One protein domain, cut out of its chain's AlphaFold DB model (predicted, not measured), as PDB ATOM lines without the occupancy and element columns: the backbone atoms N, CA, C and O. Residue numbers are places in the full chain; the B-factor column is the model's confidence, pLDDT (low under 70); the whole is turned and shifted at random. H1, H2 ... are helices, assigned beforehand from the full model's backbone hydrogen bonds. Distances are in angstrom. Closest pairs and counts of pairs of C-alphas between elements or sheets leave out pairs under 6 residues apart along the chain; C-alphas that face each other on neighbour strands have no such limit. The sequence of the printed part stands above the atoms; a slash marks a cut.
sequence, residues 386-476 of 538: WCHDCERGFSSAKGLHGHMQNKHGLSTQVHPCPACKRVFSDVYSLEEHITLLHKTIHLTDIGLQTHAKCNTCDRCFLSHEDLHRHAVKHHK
ATOM      1  N   TRP A 386     225.712  89.161 237.521       81.76
ATOM      2  CA  TRP A 386     225.425  87.884 238.189       81.76
ATOM      3  C   TRP A 386     224.933  86.805 237.225       81.76
ATOM      4  O   TRP A 386     224.052  87.020 236.396       81.76
ATOM      5  N   CYS A 387     225.481  85.603 237.374       83.64
ATOM      6  CA  CYS A 387     224.977  84.402 236.722       83.64
ATOM      7  C   CYS A 387     223.694  83.915 237.411       83.64
ATOM      8  O   CYS A 387     223.686  83.738 238.626       83.64
ATOM      9  N   HIS A 388     222.636  83.625 236.649       78.42
ATOM     10  CA  HIS A 388     221.415  83.021 237.202       78.42
ATOM     11  C   HIS A 388     221.582  81.550 237.618       78.42
ATOM     12  O   HIS A 388     221.069  81.128 238.655       78.42
ATOM     13  N   ASP A 389     222.292  80.768 236.808       79.14
ATOM     14  CA  ASP A 389     222.357  79.310 236.947       79.14
ATOM     15  C   ASP A 389     223.293  78.824 238.068       79.14
ATOM     16  O   ASP A 389     223.020  77.802 238.694       79.14
ATOM     17  N   CYS A 390     224.405  79.525 238.312       82.01
ATOM     18  CA  CYS A 390     225.405  79.185 239.333       82.01
ATOM     19  C   CYS A 390     225.675  80.306 240.355       82.01
ATOM     20  O   CYS A 390     226.585  80.178 241.173       82.01
ATOM     21  N   GLU A 391     224.902  81.398 240.303       78.83
ATOM     22  CA  GLU A 391     224.902  82.508 241.276       78.83
ATOM     23  C   GLU A 391     226.274  83.172 241.497       78.83
ATOM     24  O   GLU A 391     226.552  83.799 242.519       78.83
ATOM     25  N   ARG A 392     227.152  83.056 240.497       81.23
ATOM     26  CA  ARG A 392     228.489  83.644 240.491       81.23
ATOM     27  C   ARG A 392     228.421  85.122 240.095       81.23
ATOM     28  O   ARG A 392     227.902  85.448 239.028       81.23
ATOM     29  N   GLY A 393     228.975  85.990 240.940       83.21
ATOM     30  CA  GLY A 393     229.206  87.403 240.633       83.21
ATOM     31  C   GLY A 393     230.475  87.627 239.797       83.21
ATOM     32  O   GLY A 393     231.462  86.901 239.953       83.21
ATOM     33  N   PHE A 394     230.430  88.637 238.931       84.62
ATOM     34  CA  PHE A 394     231.497  89.085 238.040       84.62
ATOM     35  C   PHE A 394     231.582  90.618 238.036       84.62
ATOM     36  O   PHE A 394     230.575  91.323 238.144       84.62
ATOM     37  N   SER A 395     232.792  91.135 237.831       82.32
ATOM     38  CA  SER A 395     233.078  92.572 237.752       82.32
ATOM     39  C   SER A 395     232.721  93.216 236.406       82.32
ATOM     40  O   SER A 395     232.695  94.437 236.302       82.32
ATOM     41  N   SER A 396     232.426  92.428 235.366       80.23
ATOM     42  CA  SER A 396     232.123  92.932 234.019       80.23
ATOM     43  C   SER A 396     231.149  92.026 233.263       80.23
ATOM     44  O   SER A 396     231.216  90.797 233.375       80.23
ATOM     45  N   ALA A 397     230.310  92.641 232.422       79.38
ATOM     46  CA  ALA A 397     229.376  91.975 231.517       79.38
ATOM     47  C   ALA A 397     230.071  90.948 230.616       79.38
ATOM     48  O   ALA A 397     229.605  89.822 230.475       79.38
ATOM     49  N   LYS A 398     231.244  91.311 230.080       78.99
ATOM     50  CA  LYS A 398     232.079  90.461 229.215       78.99
ATOM     51  C   LYS A 398     232.565  89.210 229.956       78.99
ATOM     52  O   LYS A 398     232.573  88.116 229.397       78.99
ATOM     53  N   GLY A 399     232.897  89.359 231.242       82.95
ATOM     54  CA  GLY A 399     233.258  88.248 232.127       82.95
ATOM     55  C   GLY A 399     232.082  87.306 232.396       82.95
ATOM     56  O   GLY A 399     232.245  86.089 232.322       82.95
ATOM     57  N   LEU A 400     230.889  87.860 232.634       84.72
ATOM     58  CA  LEU A 400     229.662  87.076 232.786       84.72
ATOM     59  C   LEU A 400     229.263  86.371 231.473       84.72
ATOM     60  O   LEU A 400     228.926  85.189 231.503       84.72
ATOM     61  N   HIS A 401     229.359  87.046 230.324       81.70
ATOM     62  CA  HIS A 401     229.062  86.481 229.003       81.70
ATOM     63  C   HIS A 401     229.996  85.314 228.661       81.70
ATOM     64  O   HIS A 401     229.531  84.215 228.366       81.70
ATOM     65  N   GLY A 402     231.313  85.507 228.798       82.77
ATOM     66  CA  GLY A 402     232.294  84.439 228.591       82.77
ATOM     67  C   GLY A 402     232.131  83.282 229.584       82.77
ATOM     68  O   GLY A 402     232.368  82.124 229.240       82.77
ATOM     69  N   HIS A 403     231.671  83.547 230.808       84.51
ATOM     70  CA  HIS A 403     231.293  82.494 231.747       84.51
ATOM     71  C   HIS A 403     230.047  81.717 231.288       84.51
ATOM     72  O   HIS A 403     230.075  80.486 231.309       84.51
ATOM     73  N   MET A 404     228.991  82.397 230.829       82.11
ATOM     74  CA  MET A 404     227.797  81.760 230.259       82.11
ATOM     75  C   MET A 404     228.126  80.895 229.045       82.11
ATOM     76  O   MET A 404     227.730  79.733 228.995       82.11
ATOM     77  N   GLN A 405     228.913  81.415 228.109       82.78
ATOM     78  CA  GLN A 405     229.367  80.680 226.932       82.78
ATOM     79  C   GLN A 405     230.132  79.400 227.329       82.78
ATOM     80  O   GLN A 405     229.809  78.311 226.862       82.78
ATOM     81  N   ASN A 406     231.090  79.505 228.261       82.09
ATOM     82  CA  ASN A 406     231.981  78.398 228.637       82.09
ATOM     83  C   ASN A 406     231.404  77.392 229.651       82.09
ATOM     84  O   ASN A 406     231.918  76.276 229.756       82.09
ATOM     85  N   LYS A 407     230.412  77.774 230.468       82.10
ATOM     86  CA  LYS A 407     229.851  76.912 231.533       82.10
ATOM     87  C   LYS A 407     228.387  76.535 231.331       82.10
ATOM     88  O   LYS A 407     227.988  75.483 231.819       82.10
ATOM     89  N   HIS A 408     227.629  77.359 230.615       83.67
ATOM     90  CA  HIS A 408     226.184  77.205 230.425       83.67
ATOM     91  C   HIS A 408     225.804  77.017 228.947       83.67
ATOM     92  O   HIS A 408     224.649  76.741 228.643       83.67
ATOM     93  N   GLY A 409     226.778  77.086 228.030       75.91
ATOM     94  CA  GLY A 409     226.578  76.797 226.612       75.91
ATOM     95  C   GLY A 409     225.773  77.865 225.875       75.91
ATOM     96  O   GLY A 409     225.059  77.532 224.931       75.91
ATOM     97  N   LEU A 410     225.863  79.133 226.299       71.90
ATOM     98  CA  LEU A 410     225.194  80.233 225.600       71.90
ATOM     99  C   LEU A 410     225.655  80.274 224.133       71.90
ATOM    100  O   LEU A 410     226.855  80.349 223.858       71.90
ATOM    101  N   SER A 411     224.705  80.204 223.199       65.77
ATOM    102  CA  SER A 411     225.003  80.175 221.764       65.77
ATOM    103  C   SER A 411     225.664  81.480 221.326       65.77
ATOM    104  O   SER A 411     225.125  82.560 221.570       65.77
ATOM    105  N   THR A 412     226.801  81.383 220.636       65.47
ATOM    106  CA  THR A 412     227.496  82.533 220.046       65.47
ATOM    107  C   THR A 412     226.675  83.105 218.897       65.47
ATOM    108  O   THR A 412     226.758  82.621 217.766       65.47
ATOM    109  N   GLN A 413     225.876  84.127 219.185       64.22
ATOM    110  CA  GLN A 413     225.233  84.922 218.151       64.22
ATOM    111  C   GLN A 413     226.245  85.924 217.596       64.22
ATOM    112  O   GLN A 413     226.959  86.591 218.339       64.22
ATOM    113  N   VAL A 414     226.328  86.003 216.270       73.07
ATOM    114  CA  VAL A 414     227.195  86.971 215.597       73.07
ATOM    115  C   VAL A 414     226.486  88.317 215.505       73.07
ATOM    116  O   VAL A 414     225.373  88.410 214.993       73.07
ATOM    117  N   HIS A 415     227.143  89.370 215.984       73.13
ATOM    118  CA  HIS A 415     226.582  90.715 216.061       73.13
ATOM    119  C   HIS A 415     227.280  91.639 215.045       73.13
ATOM    120  O   HIS A 415     228.369  92.146 215.324       73.13
ATOM    121  N   PRO A 416     226.716  91.834 213.836       76.35
ATOM    122  CA  PRO A 416     227.273  92.745 212.839       76.35
ATOM    123  C   PRO A 416     227.011  94.210 213.212       76.35
ATOM    124  O   PRO A 416     225.897  94.586 213.568       76.35
ATOM    125  N   CYS A 417     228.024  95.065 213.071       80.04
ATOM    126  CA  CYS A 417     227.855  96.505 213.236       80.04
ATOM    127  C   CYS A 417     227.055  97.106 212.067       80.04
ATOM    128  O   CYS A 417     227.476  96.947 210.917       80.04
ATOM    129  N   PRO A 418     225.969  97.864 212.318       75.52
ATOM    130  CA  PRO A 418     225.178  98.470 211.247       75.52
ATOM    131  C   PRO A 418     225.945  99.538 210.449       75.52
ATOM    132  O   PRO A 418     225.650  99.740 209.274       75.52
ATOM    133  N   ALA A 419     226.952 100.189 211.043       74.00
ATOM    134  CA  ALA A 419     227.687 101.287 210.409       74.00
ATOM    135  C   ALA A 419     228.919 100.845 209.595       74.00
ATOM    136  O   ALA A 419     229.196 101.435 208.554       74.00
ATOM    137  N   CYS A 420     229.654  99.809 210.023       81.73
ATOM    138  CA  CYS A 420     230.853  99.332 209.309       81.73
ATOM    139  C   CYS A 420     230.814  97.858 208.867       81.73
ATOM    140  O   CYS A 420     231.790  97.369 208.300       81.73
ATOM    141  N   LYS A 421     229.719  97.131 209.136       76.19
ATOM    142  CA  LYS A 421     229.514  95.708 208.797       76.19
ATOM    143  C   LYS A 421     230.548  94.724 209.375       76.19
ATOM    144  O   LYS A 421     230.531  93.548 209.016       76.19
ATOM    145  N   ARG A 422     231.422  95.154 210.295       80.19
ATOM    146  CA  ARG A 422     232.315  94.251 211.048       80.19
ATOM    147  C   ARG A 422     231.483  93.376 211.985       80.19
ATOM    148  O   ARG A 422     230.529  93.860 212.588       80.19
ATOM    149  N   VAL A 423     231.843  92.101 212.087       80.99
ATOM    150  CA  VAL A 423     231.104  91.092 212.855       80.99
ATOM    151  C   VAL A 423     231.797  90.844 214.190       80.99
ATOM    152  O   VAL A 423     233.004  90.604 214.215       80.99
ATOM    153  N   PHE A 424     231.032  90.884 215.278       80.72
ATOM    154  CA  PHE A 424     231.507  90.668 216.644       80.72
ATOM    155  C   PHE A 424     230.928  89.379 217.236       80.72
ATOM    156  O   PHE A 424     229.855  88.926 216.839       80.72
ATOM    157  N   SER A 425     231.659  88.784 218.180       75.06
ATOM    158  CA  SER A 425     231.316  87.534 218.876       75.06
ATOM    159  C   SER A 425     230.188  87.661 219.898       75.06
ATOM    160  O   SER A 425     229.614  86.654 220.300       75.06
ATOM    161  N   ASP A 426     229.935  88.881 220.361       74.35
ATOM    162  CA  ASP A 426     229.110  89.197 221.518       74.35
ATOM    163  C   ASP A 426     228.644  90.660 221.447       74.35
ATOM    164  O   ASP A 426     229.324  91.519 220.875       74.35
ATOM    165  N   VAL A 427     227.483  90.946 222.045       76.44
ATOM    166  CA  VAL A 427     226.874  92.290 222.056       76.44
ATOM    167  C   VAL A 427     227.803  93.331 222.687       76.44
ATOM    168  O   VAL A 427     227.863  94.457 222.206       76.44
ATOM    169  N   TYR A 428     228.567  92.963 223.719       75.52
ATOM    170  CA  TYR A 428     229.436  93.896 224.445       75.52
ATOM    171  C   TYR A 428     230.650  94.325 223.621       75.52
ATOM    172  O   TYR A 428     230.980  95.507 223.600       75.52
ATOM    173  N   SER A 429     231.279  93.410 222.876       78.48
ATOM    174  CA  SER A 429     232.320  93.791 221.911       78.48
ATOM    175  C   SER A 429     231.765  94.648 220.762       78.48
ATOM    176  O   SER A 429     232.488  95.502 220.248       78.48
ATOM    177  N   LEU A 430     230.490  94.477 220.376       79.31
ATOM    178  CA  LEU A 430     229.828  95.388 219.431       79.31
ATOM    179  C   LEU A 430     229.564  96.773 220.057       79.31
ATOM    180  O   LEU A 430     229.780  97.782 219.390       79.31
ATOM    181  N   GLU A 431     229.132  96.839 221.317       79.17
ATOM    182  CA  GLU A 431     228.912  98.083 222.071       79.17
ATOM    183  C   GLU A 431     230.219  98.875 222.243       79.17
ATOM    184  O   GLU A 431     230.277 100.065 221.928       79.17
ATOM    185  N   GLU A 432     231.300  98.203 222.646       79.25
ATOM    186  CA  GLU A 432     232.664  98.747 222.731       79.25
ATOM    187  C   GLU A 432     233.140  99.270 221.363       79.25
ATOM    188  O   GLU A 432     233.652 100.382 221.241       79.25
ATOM    189  N   HIS A 433     232.892  98.520 220.290       82.38
ATOM    190  CA  HIS A 433     233.216  98.952 218.934       82.38
ATOM    191  C   HIS A 433     232.414 100.185 218.474       82.38
ATOM    192  O   HIS A 433     232.996 101.113 217.902       82.38
ATOM    193  N   ILE A 434     231.095 100.202 218.702       81.74
ATOM    194  CA  ILE A 434     230.217 101.314 218.320       81.74
ATOM    195  C   ILE A 434     230.588 102.568 219.118       81.74
ATOM    196  O   ILE A 434     230.795 103.622 218.527       81.74
ATOM    197  N   THR A 435     230.767 102.465 220.434       79.85
ATOM    198  CA  THR A 435     231.134 103.617 221.278       79.85
ATOM    199  C   THR A 435     232.500 104.213 220.919       79.85
ATOM    200  O   THR A 435     232.665 105.434 220.971       79.85
ATOM    201  N   LEU A 436     233.469 103.394 220.488       79.99
ATOM    202  CA  LEU A 436     234.796 103.865 220.074       79.99
ATOM    203  C   LEU A 436     234.836 104.444 218.647       79.99
ATOM    204  O   LEU A 436     235.441 105.499 218.443       79.99
ATOM    205  N   LEU A 437     234.226 103.773 217.659       78.98
ATOM    206  CA  LEU A 437     234.357 104.124 216.230       78.98
ATOM    207  C   LEU A 437     233.120 104.802 215.618       78.98
ATOM    208  O   LEU A 437     233.229 105.437 214.571       78.98
ATOM    209  N   HIS A 438     231.960 104.705 216.264       78.28
ATOM    210  CA  HIS A 438     230.668 105.195 215.777       78.28
ATOM    211  C   HIS A 438     229.946 106.020 216.852       78.28
ATOM    212  O   HIS A 438     228.778 105.794 217.145       78.28
ATOM    213  N   LYS A 439     230.642 107.026 217.405       71.46
ATOM    214  CA  LYS A 439     230.184 107.926 218.488       71.46
ATOM    215  C   LYS A 439     228.809 108.592 218.286       71.46
ATOM    216  O   LYS A 439     228.279 109.164 219.226       71.46
ATOM    217  N   THR A 440     228.270 108.575 217.070       64.79
ATOM    218  CA  THR A 440     226.960 109.131 216.696       64.79
ATOM    219  C   THR A 440     225.813 108.116 216.774       64.79
ATOM    220  O   THR A 440     224.700 108.444 216.381       64.79
ATOM    221  N   ILE A 441     226.080 106.876 217.190       65.88
ATOM    222  CA  ILE A 441     225.108 105.783 217.259       65.88
ATOM    223  C   ILE A 441     225.207 105.174 218.655       65.88
ATOM    224  O   ILE A 441     226.267 104.668 219.018       65.88
ATOM    225  N   HIS A 442     224.121 105.169 219.428       62.43
ATOM    226  CA  HIS A 442     224.058 104.384 220.657       62.43
ATOM    227  C   HIS A 442     223.291 103.081 220.429       62.43
ATOM    228  O   HIS A 442     222.357 102.995 219.634       62.43
ATOM    229  N   LEU A 443     223.693 102.029 221.142       65.57
ATOM    230  CA  LEU A 443     223.094 100.700 220.995       65.57
ATOM    231  C   LEU A 443     221.626 100.659 221.480       65.57
ATOM    232  O   LEU A 443     220.830  99.854 220.995       65.57
ATOM    233  N   THR A 444     221.257 101.613 222.343       62.18
ATOM    234  CA  THR A 444     219.878 101.951 222.731       62.18
ATOM    235  C   THR A 444     219.006 102.358 221.548       62.18
ATOM    236  O   THR A 444     217.847 101.957 221.488       62.18
ATOM    237  N   ASP A 445     219.562 103.095 220.587       60.25
ATOM    238  CA  ASP A 445     218.824 103.662 219.448       60.25
ATOM    239  C   ASP A 445     218.509 102.579 218.401       60.25
ATOM    240  O   ASP A 445     217.585 102.710 217.602       60.25
ATOM    241  N   ILE A 446     219.257 101.471 218.448       61.22
ATOM    242  CA  ILE A 446     219.046 100.245 217.666       61.22
ATOM    243  C   ILE A 446     218.117  99.263 218.424       61.22
ATOM    244  O   ILE A 446     217.763  98.203 217.915       61.22
ATOM    245  N   GLY A 447     217.699  99.595 219.651       59.92
ATOM    246  CA  GLY A 447     216.810  98.766 220.471       59.92
ATOM    247  C   GLY A 447     217.476  97.556 221.142       59.92
ATOM    248  O   GLY A 447     216.771  96.723 221.714       59.92
ATOM    249  N   LEU A 448     218.812  97.444 221.118       60.77
ATOM    250  CA  LEU A 448     219.530  96.398 221.853       60.77
ATOM    251  C   LEU A 448     219.785  96.840 223.299       60.77
ATOM    252  O   LEU A 448     220.680  97.632 223.589       60.77
ATOM    253  N   GLN A 449     219.015  96.275 224.225       62.18
ATOM    254  CA  GLN A 449     219.219  96.457 225.659       62.18
ATOM    255  C   GLN A 449     220.280  95.461 226.160       62.18
ATOM    256  O   GLN A 449     220.037  94.258 226.189       62.18
ATOM    257  N   THR A 450     221.465  95.954 226.531       65.11
ATOM    258  CA  THR A 450     222.646  95.112 226.828       65.11
ATOM    259  C   THR A 450     222.653  94.476 228.217       65.11
ATOM    260  O   THR A 450     223.497  93.624 228.506       65.11
ATOM    261  N   HIS A 451     221.741  94.892 229.096       72.47
ATOM    262  CA  HIS A 451     221.634  94.385 230.456       72.47
ATOM    263  C   HIS A 451     220.259  94.652 231.067       72.47
ATOM    264  O   HIS A 451     219.569  95.609 230.712       72.47
ATOM    265  N   ALA A 452     219.891  93.829 232.045       78.04
ATOM    266  CA  ALA A 452     218.685  93.990 232.843       78.04
ATOM    267  C   ALA A 452     219.051  93.978 234.337       78.04
ATOM    268  O   ALA A 452     219.611  93.002 234.836       78.04
ATOM    269  N   LYS A 453     218.761  95.071 235.053       81.74
ATOM    270  CA  LYS A 453     219.052  95.216 236.489       81.74
ATOM    271  C   LYS A 453     217.848  94.861 237.359       81.74
ATOM    272  O   LYS A 453     216.706  95.136 236.995       81.74
ATOM    273  N   CYS A 454     218.101  94.286 238.528       82.35
ATOM    274  CA  CYS A 454     217.066  93.930 239.484       82.35
ATOM    275  C   CYS A 454     216.801  95.060 240.481       82.35
ATOM    276  O   CYS A 454     217.610  95.296 241.370       82.35
ATOM    277  N   ASN A 455     215.632  95.700 240.392       79.36
ATOM    278  CA  ASN A 455     215.245  96.820 241.265       79.36
ATOM    279  C   ASN A 455     215.152  96.467 242.770       79.36
ATOM    280  O   ASN A 455     214.939  97.357 243.585       79.36
ATOM    281  N   THR A 456     215.267  95.189 243.145       78.35
ATOM    282  CA  THR A 456     215.197  94.700 244.534       78.35
ATOM    283  C   THR A 456     216.540  94.236 245.108       78.35
ATOM    284  O   THR A 456     216.606  93.948 246.302       78.35
ATOM    285  N   CYS A 457     217.603  94.130 244.302       79.04
ATOM    286  CA  CYS A 457     218.940  93.752 244.792       79.04
ATOM    287  C   CYS A 457     220.123  94.325 243.984       79.04
ATOM    288  O   CYS A 457     221.260  93.905 244.195       79.04
ATOM    289  N   ASP A 458     219.861  95.223 243.030       79.01
ATOM    290  CA  ASP A 458     220.817  95.897 242.135       79.01
ATOM    291  C   ASP A 458     221.767  94.980 241.333       79.01
ATOM    292  O   ASP A 458     222.745  95.429 240.728       79.01
ATOM    293  N   ARG A 459     221.449  93.682 241.244       81.01
ATOM    294  CA  ARG A 459     222.154  92.717 240.387       81.01
ATOM    295  C   ARG A 459     221.774  92.913 238.918       81.01
ATOM    296  O   ARG A 459     220.593  92.985 238.582       81.01
ATOM    297  N   CYS A 460     222.777  92.960 238.051       80.94
ATOM    298  CA  CYS A 460     222.665  93.047 236.601       80.94
ATOM    299  C   CYS A 460     222.812  91.663 235.957       80.94
ATOM    300  O   CYS A 460     223.709  90.889 236.300       80.94
ATOM    301  N   PHE A 461     221.945  91.385 234.990       80.62
ATOM    302  CA  PHE A 461     221.892  90.155 234.208       80.62
ATOM    303  C   PHE A 461     222.022  90.475 232.711       80.62
ATOM    304  O   PHE A 461     221.763  91.605 232.294       80.62
ATOM    305  N   LEU A 462     222.422  89.483 231.908       75.48
ATOM    306  CA  LEU A 462     222.597  89.622 230.454       75.48
ATOM    307  C   LEU A 462     221.284  89.901 229.714       75.48
ATOM    308  O   LEU A 462     221.264  90.671 228.761       75.48
ATOM    309  N   SER A 463     220.199  89.258 230.150       74.76
ATOM    310  CA  SER A 463     218.879  89.330 229.525       74.76
ATOM    311  C   SER A 463     217.799  89.695 230.543       74.76
ATOM    312  O   SER A 463     217.915  89.398 231.736       74.76
ATOM    313  N   HIS A 464     216.698  90.285 230.068       76.45
ATOM    314  CA  HIS A 464     215.494  90.439 230.888       76.45
ATOM    315  C   HIS A 464     214.899  89.075 231.280       76.45
ATOM    316  O   HIS A 464     214.286  88.955 232.337       76.45
ATOM    317  N   GLU A 465     215.129  88.029 230.481       78.16
ATOM    318  CA  GLU A 465     214.723  86.666 230.824       78.16
ATOM    319  C   GLU A 465     215.490  86.144 232.050       78.16
ATOM    320  O   GLU A 465     214.875  85.657 232.995       78.16
ATOM    321  N   ASP A 466     216.814  86.330 232.096       79.66
ATOM    322  CA  ASP A 466     217.646  85.962 233.251       79.66
ATOM    323  C   ASP A 466     217.251  86.756 234.505       79.66
ATOM    324  O   ASP A 466     217.189  86.202 235.605       79.66
ATOM    325  N   LEU A 467     216.933  88.047 234.337       82.77
ATOM    326  CA  LEU A 467     216.409  88.896 235.405       82.77
ATOM    327  C   LEU A 467     215.047  88.399 235.916       82.77
ATOM    328  O   LEU A 467     214.823  88.371 237.126       82.77
ATOM    329  N   HIS A 468     214.131  88.015 235.025       78.01
ATOM    330  CA  HIS A 468     212.826  87.466 235.402       78.01
ATOM    331  C   HIS A 468     213.003  86.151 236.161       78.01
ATOM    332  O   HIS A 468     212.539  86.021 237.295       78.01
ATOM    333  N   ARG A 469     213.809  85.235 235.613       80.89
ATOM    334  CA  ARG A 469     214.172  83.962 236.245       80.89
ATOM    335  C   ARG A 469     214.831  84.189 237.613       80.89
ATOM    336  O   ARG A 469     214.622  83.398 238.539       80.89
ATOM    337  N   HIS A 470     215.625  85.251 237.775       81.77
ATOM    338  CA  HIS A 470     216.191  85.669 239.060       81.77
ATOM    339  C   HIS A 470     215.107  86.179 240.019       81.77
ATOM    340  O   HIS A 470     215.066  85.733 241.164       81.77
ATOM    341  N   ALA A 471     214.206  87.051 239.564       81.21
ATOM    342  CA  ALA A 471     213.119  87.598 240.374       81.21
ATOM    343  C   ALA A 471     212.140  86.516 240.865       81.21
ATOM    344  O   ALA A 471     211.692  86.576 242.011       81.21
ATOM    345  N   VAL A 472     211.863  85.493 240.050       79.78
ATOM    346  CA  VAL A 472     211.073  84.322 240.464       79.78
ATOM    347  C   VAL A 472     211.800  83.541 241.570       79.78
ATOM    348  O   VAL A 472     211.217  83.298 242.625       79.78
ATOM    349  N   LYS A 473     213.090  83.203 241.388       78.71
ATOM    350  CA  LYS A 473     213.872  82.432 242.380       78.71
ATOM    351  C   LYS A 473     214.143  83.192 243.692       78.71
ATOM    352  O   LYS A 473     213.956  82.631 244.764       78.71
ATOM    353  N   HIS A 474     214.633  84.432 243.616       76.97
ATOM    354  CA  HIS A 474     215.162  85.189 244.771       76.97
ATOM    355  C   HIS A 474     214.137  86.127 245.406       76.97
ATOM    356  O   HIS A 474     214.184  86.351 246.612       76.97
ATOM    357  N   HIS A 475     213.201  86.664 244.622       79.77
ATOM    358  CA  HIS A 475     212.219  87.647 245.093       79.77
ATOM    359  C   HIS A 475     210.785  87.101 245.142       79.77
ATOM    360  O   HIS A 475     209.858  87.863 245.403       79.77
ATOM    361  N   LYS A 476     210.602  85.788 244.920       67.37
ATOM    362  CA  LYS A 476     209.300  85.097 244.892       67.37
ATOM    363  C   LYS A 476     208.275  85.784 243.979       67.37
ATOM    364  O   LYS A 476     207.077  85.747 244.252       67.37
TER     365      LYS A 476
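What this domain is: This is residues 386 to 476 of the 538 residues of the protein "Zn-finger protein, putative" of Trypanosoma cruzi (strain CL Brener) (UniProt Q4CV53). With little regular structure, the domain is an elongated chain of loops with three short helices: H2 towards one end, H3 at the other and H1 between them along the longest axis. A loop with a short antiparallel pairing precedes H2, residues 415 to 416 with 423 to 424, and another precedes H3, residues 452 to 453 with 460 to 461. The printed part has 91 residues, 35 of them in H1, H2 and H3, with no named strand: all helix, compact, radius of gyration of the C-alphas 14.1 A, spans 43 by 27 by 20 A.

How they stand to each other: H1, residues 397 to 408, is close but not clearly touching H2, residues 427 to 437; their closest C-alphas, of Lys 398 and Tyr 428, are 6.4 A apart. They run opposite ways at a shallow tilt of 28 degrees. H3, residues 464 to 475, is apart from both. In H1, H2 and H3 every O i to N i+4 pair is within hydrogen-bond range.

Where its parts are: H1 begins at C-alpha 397 (229.376, 91.975, 231.517) and measures 15.2 A; H2 measures 15.2 A. H3, 14.8 A, ends at C-alpha 475 (212.219, 87.647, 245.093).

The domain as a whole: The farthest C-alphas, of Cys 420 and Lys 476, are 44.0 A apart. Both links are long, and the printed part has no cut. Confidence is under 70 at residues 411 to 413, 440 to 450 and 476.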